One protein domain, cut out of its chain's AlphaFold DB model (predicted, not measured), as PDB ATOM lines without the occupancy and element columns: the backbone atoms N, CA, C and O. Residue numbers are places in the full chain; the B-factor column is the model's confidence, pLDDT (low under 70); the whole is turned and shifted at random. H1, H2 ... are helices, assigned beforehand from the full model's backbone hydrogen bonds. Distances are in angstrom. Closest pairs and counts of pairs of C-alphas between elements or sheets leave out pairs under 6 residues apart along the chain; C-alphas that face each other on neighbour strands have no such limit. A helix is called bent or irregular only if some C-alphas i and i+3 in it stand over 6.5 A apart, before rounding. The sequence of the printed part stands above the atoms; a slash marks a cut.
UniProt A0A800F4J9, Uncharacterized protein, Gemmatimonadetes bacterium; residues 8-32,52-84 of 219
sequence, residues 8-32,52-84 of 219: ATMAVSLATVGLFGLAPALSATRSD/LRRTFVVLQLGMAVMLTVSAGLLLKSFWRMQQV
ATOM      1  N   ALA A   8      39.242  87.131 -18.594       72.69
ATOM      2  CA  ALA A   8      40.479  87.900 -18.694       72.69
ATOM      3  C   ALA A   8      41.725  87.058 -18.365       72.69
ATOM      4  O   ALA A   8      42.736  87.165 -19.055       72.69
ATOM      5  N   THR A   9      41.669  86.195 -17.341       79.06
ATOM      6  CA  THR A   9      42.802  85.298 -17.028       79.06
ATOM      7  C   THR A   9      43.016  84.255 -18.118       79.06
ATOM      8  O   THR A   9      44.161  83.979 -18.469       79.06
ATOM      9  N   MET A  10      41.941  83.730 -18.703       82.19
ATOM     10  CA  MET A  10      42.017  82.771 -19.803       82.19
ATOM     11  C   MET A  10      42.591  83.409 -21.075       82.19
ATOM     12  O   MET A  10      43.472  82.826 -21.701       82.19
ATOM     13  N   ALA A  11      42.180  84.637 -21.407       79.69
ATOM     14  CA  ALA A  11      42.724  85.387 -22.539       79.69
ATOM     15  C   ALA A  11      44.226  85.668 -22.376       79.69
ATOM     16  O   ALA A  11      45.005  85.432 -23.299       79.69
ATOM     17  N   VAL A  12      44.650  86.108 -21.187       79.25
ATOM     18  CA  VAL A  12      46.069  86.358 -20.887       79.25
ATOM     19  C   VAL A  12      46.873  85.058 -20.913       79.25
ATOM     20  O   VAL A  12      47.959  85.029 -21.488       79.25
ATOM     21  N   SER A  13      46.347  83.965 -20.357       80.00
ATOM     22  CA  SER A  13      47.006  82.655 -20.397       80.00
ATOM     23  C   SER A  13      47.209  82.167 -21.836       80.00
ATOM     24  O   SER A  13      48.329  81.824 -22.212       80.00
ATOM     25  N   LEU A  14      46.170  82.235 -22.674       79.94
ATOM     26  CA  LEU A  14      46.241  81.843 -24.084       79.94
ATOM     27  C   LEU A  14      47.200  82.728 -24.887       79.94
ATOM     28  O   LEU A  14      47.996  82.209 -25.668       79.94
ATOM     29  N   ALA A  15      47.186  84.043 -24.658       77.56
ATOM     30  CA  ALA A  15      48.135  84.964 -25.281       77.56
ATOM     31  C   ALA A  15      49.582  84.646 -24.874       77.56
ATOM     32  O   ALA A  15      50.487  84.682 -25.706       77.56
ATOM     33  N   THR A  16      49.796  84.268 -23.614       76.19
ATOM     34  CA  THR A  16      51.118  83.913 -23.086       76.19
ATOM     35  C   THR A  16      51.623  82.604 -23.699       76.19
ATOM     36  O   THR A  16      52.753  82.541 -24.179       76.19
ATOM     37  N   VAL A  17      50.776  81.573 -23.768       76.06
ATOM     38  CA  VAL A  17      51.097  80.292 -24.424       76.06
ATOM     39  C   VAL A  17      51.330  80.477 -25.930       76.06
ATOM     40  O   VAL A  17      52.249  79.882 -26.490       76.06
ATOM     41  N   GLY A  18      50.553  81.338 -26.590       74.81
ATOM     42  CA  GLY A  18      50.724  81.649 -28.010       74.81
ATOM     43  C   GLY A  18      52.039  82.369 -28.309       74.81
ATOM     44  O   GLY A  18      52.819  81.926 -29.152       74.81
ATOM     45  N   LEU A  19      52.322  83.455 -27.590       68.81
ATOM     46  CA  LEU A  19      53.508  84.278 -27.833       68.81
ATOM     47  C   LEU A  19      54.802  83.580 -27.401       68.81
ATOM     48  O   LEU A  19      55.814  83.701 -28.088       68.81
ATOM     49  N   PHE A  20      54.773  82.824 -26.301       67.25
ATOM     50  CA  PHE A  20      55.981  82.248 -25.704       67.25
ATOM     51  C   PHE A  20      56.118  80.733 -25.864       67.25
ATOM     52  O   PHE A  20      57.228  80.224 -25.752       67.25
ATOM     53  N   GLY A  21      55.043  80.003 -26.162       62.59
ATOM     54  CA  GLY A  21      55.089  78.559 -26.422       62.59
ATOM     55  C   GLY A  21      55.149  78.226 -27.913       62.59
ATOM     56  O   GLY A  21      56.007  77.460 -28.351       62.59
ATOM     57  N   LEU A  22      54.275  78.837 -28.717       67.81
ATOM     58  CA  LEU A  22      54.143  78.522 -30.146       67.81
ATOM     59  C   LEU A  22      55.238  79.163 -31.014       67.81
ATOM     60  O   LEU A  22      55.754  78.512 -31.923       67.81
ATOM     61  N   ALA A  23      55.651  80.401 -30.724       63.19
ATOM     62  CA  ALA A  23      56.695  81.088 -31.492       63.19
ATOM     63  C   ALA A  23      58.076  80.384 -31.460       63.19
ATOM     64  O   ALA A  23      58.667  80.182 -32.533       63.19
ATOM     65  N   PRO A  24      58.613  79.949 -30.296       59.28
ATOM     66  CA  PRO A  24      59.868  79.203 -30.268       59.28
ATOM     67  C   PRO A  24      59.725  77.771 -30.795       59.28
ATOM     68  O   PRO A  24      60.672  77.289 -31.416       59.28
ATOM     69  N   ALA A  25      58.565  77.121 -30.627       63.47
ATOM     70  CA  ALA A  25      58.307  75.783 -31.167       63.47
ATOM     71  C   ALA A  25      58.315  75.774 -32.704       63.47
ATOM     72  O   ALA A  25      59.018  74.972 -33.317       63.47
ATOM     73  N   LEU A  26      57.631  76.736 -33.332       63.50
ATOM     74  CA  LEU A  26      57.621  76.892 -34.790       63.50
ATOM     75  C   LEU A  26      58.998  77.285 -35.329       63.50
ATOM     76  O   LEU A  26      59.447  76.765 -36.357       63.50
ATOM     77  N   SER A  27      59.701  78.161 -34.608       60.09
ATOM     78  CA  SER A  27      61.084  78.493 -34.934       60.09
ATOM     79  C   SER A  27      61.984  77.256 -34.835       60.09
ATOM     80  O   SER A  27      62.896  77.122 -35.650       60.09
ATOM     81  N   ALA A  28      61.759  76.357 -33.864       61.41
ATOM     82  CA  ALA A  28      62.541  75.134 -33.656       61.41
ATOM     83  C   ALA A  28      62.449  74.172 -34.831       61.41
ATOM     84  O   ALA A  28      63.483  73.794 -35.384       61.41
ATOM     85  N   THR A  29      61.233  73.902 -35.293       60.94
ATOM     86  CA  THR A  29      60.993  73.109 -36.502       60.94
ATOM     87  C   THR A  29      61.571  73.748 -37.765       60.94
ATOM     88  O   THR A  29      62.093  73.041 -38.621       60.94
ATOM     89  N   ARG A  30      61.550  75.084 -37.896       55.88
ATOM     90  CA  ARG A  30      62.097  75.759 -39.089       55.88
ATOM     91  C   ARG A  30      63.625  75.765 -39.151       55.88
ATOM     92  O   ARG A  30      64.171  75.735 -40.249       55.88
ATOM     93  N   SER A  31      64.329  75.808 -38.016       53.38
ATOM     94  CA  SER A  31      65.803  75.790 -38.037       53.38
ATOM     95  C   SER A  31      66.394  74.393 -38.227       53.38
ATOM     96  O   SER A  31      67.514  74.293 -38.713       53.38
ATOM     97  N   ASP A  32      65.670  73.333 -37.859       53.56
ATOM     98  CA  ASP A  32      66.138  71.947 -38.015       53.56
ATOM     99  C   ASP A  32      66.004  71.463 -39.476       53.56
ATOM    100  O   ASP A  32      66.819  70.682 -39.953       53.56
ATOM    101  N   LEU A  52      72.184  74.113 -27.632       72.00
ATOM    102  CA  LEU A  52      72.318  74.621 -26.256       72.00
ATOM    103  C   LEU A  52      71.914  76.095 -26.146       72.00
ATOM    104  O   LEU A  52      71.102  76.448 -25.290       72.00
ATOM    105  N   ARG A  53      72.432  76.953 -27.039       71.50
ATOM    106  CA  ARG A  53      72.108  78.388 -27.042       71.50
ATOM    107  C   ARG A  53      70.605  78.612 -27.172       71.50
ATOM    108  O   ARG A  53      70.050  79.481 -26.510       71.50
ATOM    109  N   ARG A  54      69.934  77.802 -27.989       71.25
ATOM    110  CA  ARG A  54      68.486  77.870 -28.163       71.25
ATOM    111  C   ARG A  54      67.724  77.496 -26.894       71.25
ATOM    112  O   ARG A  54      66.787  78.206 -26.541       71.25
ATOM    113  N   THR A  55      68.131  76.435 -26.204       76.44
ATOM    114  CA  THR A  55      67.503  76.012 -24.944       76.44
ATOM    115  C   THR A  55      67.632  77.088 -23.870       76.44
ATOM    116  O   THR A  55      66.638  77.425 -23.232       76.44
ATOM    117  N   PHE A  56      68.817  77.690 -23.723       82.62
ATOM    118  CA  PHE A  56      69.026  78.792 -22.779       82.62
ATOM    119  C   PHE A  56      68.155  80.011 -23.103       82.62
ATOM    120  O   PHE A  56      67.563  80.582 -22.193       82.62
ATOM    121  N   VAL A  57      68.010  80.371 -24.382       81.12
ATOM    122  CA  VAL A  57      67.149  81.492 -24.796       81.12
ATOM    123  C   VAL A  57      65.678  81.213 -24.486       81.12
ATOM    124  O   VAL A  57      64.993  82.090 -23.968       81.12
ATOM    125  N   VAL A  58      65.185  80.000 -24.754       78.62
ATOM    126  CA  VAL A  58      63.793  79.626 -24.442       78.62
ATOM    127  C   VAL A  58      63.551  79.620 -22.931       78.62
ATOM    128  O   VAL A  58      62.543  80.158 -22.479       78.62
ATOM    129  N   LEU A  59      64.485  79.072 -22.148       78.88
ATOM    130  CA  LEU A  59      64.397  79.060 -20.688       78.88
ATOM    131  C   LEU A  59      64.397  80.483 -20.115       78.88
ATOM    132  O   LEU A  59      63.558  80.810 -19.281       78.88
ATOM    133  N   GLN A  60      65.296  81.341 -20.603       81.94
ATOM    134  CA  GLN A  60      65.392  82.737 -20.186       81.94
ATOM    135  C   GLN A  60      64.098  83.501 -20.487       81.94
ATOM    136  O   GLN A  60      63.600  84.226 -19.625       81.94
ATOM    137  N   LEU A  61      63.534  83.321 -21.684       84.38
ATOM    138  CA  LEU A  61      62.293  83.987 -22.075       84.38
ATOM    139  C   LEU A  61      61.105  83.482 -21.243       84.38
ATOM    140  O   LEU A  61      60.316  84.286 -20.754       84.38
ATOM    141  N   GLY A  62      61.018  82.168 -21.016       79.50
ATOM    142  CA  GLY A  62      59.995  81.571 -20.157       79.50
ATOM    143  C   GLY A  62      60.066  82.082 -18.715       79.50
ATOM    144  O   GLY A  62      59.044  82.469 -18.150       79.50
ATOM    145  N   MET A  63      61.272  82.159 -18.142       75.25
ATOM    146  CA  MET A  63      61.494  82.710 -16.801       75.25
ATOM    147  C   MET A  63      61.124  84.191 -16.713       75.25
ATOM    148  O   MET A  63      60.438  84.583 -15.771       75.25
ATOM    149  N   ALA A  64      61.523  85.006 -17.696       82.88
ATOM    150  CA  ALA A  64      61.185  86.428 -17.729       82.88
ATOM    151  C   ALA A  64      59.665  86.635 -17.720       82.88
ATOM    152  O   ALA A  64      59.145  87.408 -16.920       82.88
ATOM    153  N   VAL A  65      58.942  85.873 -18.539       82.81
ATOM    154  CA  VAL A  65      57.480  85.944 -18.633       82.81
ATOM    155  C   VAL A  65      56.804  85.474 -17.356       82.81
ATOM    156  O   VAL A  65      55.909  86.154 -16.856       82.81
ATOM    157  N   MET A  66      57.240  84.342 -16.799       85.31
ATOM    158  CA  MET A  66      56.720  83.834 -15.530       85.31
ATOM    159  C   MET A  66      56.896  84.867 -14.410       85.31
ATOM    160  O   MET A  66      55.967  85.096 -13.627       85.31
ATOM    161  N   LEU A  67      58.049  85.540 -14.368       87.81
ATOM    162  CA  LEU A  67      58.339  86.588 -13.396       87.81
ATOM    163  C   LEU A  67      57.456  87.825 -13.616       87.81
ATOM    164  O   LEU A  67      56.869  88.331 -12.661       87.81
ATOM    165  N   THR A  68      57.288  88.274 -14.865       88.12
ATOM    166  CA  THR A  68      56.420  89.412 -15.209       88.12
ATOM    167  C   THR A  68      54.958  89.149 -14.847       88.12
ATOM    168  O   THR A  68      54.308  90.012 -14.257       88.12
ATOM    169  N   VAL A  69      54.436  87.956 -15.147       86.25
ATOM    170  CA  VAL A  69      53.054  87.580 -14.804       86.25
ATOM    171  C   VAL A  69      52.866  87.532 -13.288       86.25
ATOM    172  O   VAL A  69      51.882  88.065 -12.775       86.25
ATOM    173  N   SER A  70      53.827  86.956 -12.561       82.50
ATOM    174  CA  SER A  70      53.791  86.889 -11.094       82.50
ATOM    175  C   SER A  70      53.817  88.285 -10.463       82.50
ATOM    176  O   SER A  70      52.995  88.585  -9.598       82.50
ATOM    177  N   ALA A  71      54.695  89.171 -10.942       84.56
ATOM    178  CA  ALA A  71      54.767  90.560 -10.487       84.56
ATOM    179  C   ALA A  71      53.469  91.335 -10.781       84.56
ATOM    180  O   ALA A  71      52.960  92.040  -9.910       84.56
ATOM    181  N   GLY A  72      52.884  91.160 -11.972       87.06
ATOM    182  CA  GLY A  72      51.608  91.784 -12.334       87.06
ATOM    183  C   GLY A  72      50.435  91.296 -11.477       87.06
ATOM    184  O   GLY A  72      49.584  92.091 -11.076       87.06
ATOM    185  N   LEU A  73      50.399  90.002 -11.143       86.19
ATOM    186  CA  LEU A  73      49.401  89.430 -10.232       86.19
ATOM    187  C   LEU A  73      49.549  89.967  -8.809       86.19
ATOM    188  O   LEU A  73      48.542  90.328  -8.199       86.19
ATOM    189  N   LEU A  74      50.779  90.060  -8.299       85.25
ATOM    190  CA  LEU A  74      51.056  90.652  -6.991       85.25
ATOM    191  C   LEU A  74      50.619  92.114  -6.945       85.25
ATOM    192  O   LEU A  74      49.912  92.504  -6.019       85.25
ATOM    193  N   LEU A  75      50.947  92.898  -7.974       83.75
ATOM    194  CA  LEU A  75      50.537  94.297  -8.060       83.75
ATOM    195  C   LEU A  75      49.011  94.440  -8.116       83.75
ATOM    196  O   LEU A  75      48.434  95.249  -7.395       83.75
ATOM    197  N   LYS A  76      48.333  93.601  -8.906       78.81
ATOM    198  CA  LYS A  76      46.866  93.566  -8.969       78.81
ATOM    199  C   LYS A  76      46.242  93.170  -7.631       78.81
ATOM    200  O   LYS A  76      45.209  93.721  -7.253       78.81
ATOM    201  N   SER A  77      46.835  92.204  -6.933       73.62
ATOM    202  CA  SER A  77      46.392  91.788  -5.603       73.62
ATOM    203  C   SER A  77      46.565  92.920  -4.596       73.62
ATOM    204  O   SER A  77      45.647  93.200  -3.834       73.62
ATOM    205  N   PHE A  78      47.706  93.602  -4.637       78.00
ATOM    206  CA  PHE A  78      47.998  94.748  -3.787       78.00
ATOM    207  C   PHE A  78      47.027  95.909  -4.041       78.00
ATOM    208  O   PHE A  78      46.454  96.445  -3.097       78.00
ATOM    209  N   TRP A  79      46.747  96.232  -5.306       77.31
ATOM    210  CA  TRP A  79      45.735  97.229  -5.668       77.31
ATOM    211  C   TRP A  79      44.336  96.855  -5.194       77.31
ATOM    212  O   TRP A  79      43.637  97.696  -4.640       77.31
ATOM    213  N   ARG A  80      43.927  95.590  -5.345       71.56
ATOM    214  CA  ARG A  80      42.643  95.133  -4.795       71.56
ATOM    215  C   ARG A  80      42.598  95.225  -3.279       71.56
ATOM    216  O   ARG A  80      41.542  95.530  -2.752       71.56
ATOM    217  N   MET A  81      43.711  94.965  -2.595       68.56
ATOM    218  CA  MET A  81      43.795  95.070  -1.140       68.56
ATOM    219  C   MET A  81      43.677  96.525  -0.666       68.56
ATOM    220  O   MET A  81      43.055  96.769   0.360       68.56
ATOM    221  N   GLN A  82      44.208  97.485  -1.430       64.38
ATOM    222  CA  GLN A  82      44.009  98.916  -1.169       64.38
ATOM    223  C   GLN A  82      42.588  99.404  -1.481       64.38
ATOM    224  O   GLN A  82      42.139 100.365  -0.872       64.38
ATOM    225  N   GLN A  83      41.891  98.758  -2.419       60.03
ATOM    226  CA  GLN A  83      40.523  99.103  -2.825       60.03
ATOM    227  C   GLN A  83      39.457  98.229  -2.158       60.03
ATOM    228  O   GLN A  83      38.320  98.192  -2.625       60.03
ATOM    229  N   VAL A  84      39.799  97.478  -1.105       55.69
ATOM    230  CA  VAL A  84      38.767  96.816  -0.306       55.69
ATOM    231  C   VAL A  84      37.907  97.919   0.289       55.69
ATOM    232  O   VAL A  84      38.402  98.699   1.099       55.69
TER     233      VAL A  84
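AT A GLANCE: This is residues 8 to 32 and 52 to 84 of the 219 residues of an uncharacterized protein of Gemmatimonadetes bacterium (UniProt A0A800F4J9). Two long helices, H1 and H2, stand side by side with their lines only 7 degrees from each other, running opposite ways, as a loose pair with no third part over them. H2 is the longer, and its residues 70 to 82, with residues 83 and 84 after it, stick out past H1 and add to the length of the whole. The printed part has 58 residues, with two named helices in the order H1, H2 and no named strand, and its class is all helix. It is only just loose, close to extended, with a radius of gyration of the C-alphas of 15.1 A and spans of 53 by 21 by 7 A.

HOW THE PARTS SIT: H1, residues 8 to 32, and H2, residues 52 to 82, only just touch, with 3 pairs of C-alphas within 8 A. The closest C-alphas are those of Phe 20 and Gly 62, 6.9 A apart. H1 touches H2 with residues 20 to 24 alone, and H2 touches H1 with residues 58 to 62 alone. Their lines stand at a shallow tilt of 7 degrees, opposite ways, and their centres are 14.9 A apart. In H2 every O i to N i+4 pair is within hydrogen-bond range; in H1 19 of 21 are.

IN THESE COORDINATES: H1 begins at C-alpha 8, (40.479, 87.900, -18.694), and measures 35.9 A from first to last C-alpha. It is neither bent nor irregular, but only just: C-alphas 19 and 22 are 6.2 A apart. H2 begins at C-alpha 52, (72.318, 74.621, -26.256), and ends at C-alpha 82, (44.009, 98.916, -1.169), 45.0 A away.

THE WHOLE: The C-alphas of Asp 32 and Val 84, the two farthest apart, are 52.8 A apart. Residues 33 to 51 are not printed; the link from H1 to H2 runs across this cut, with C-alphas 32 and 52 13.6 A apart. Residues 70 to 84 stand free. The mean pLDDT of the printed part is 74.2, and residues 19 to 32 and 81 to 84 are under 70.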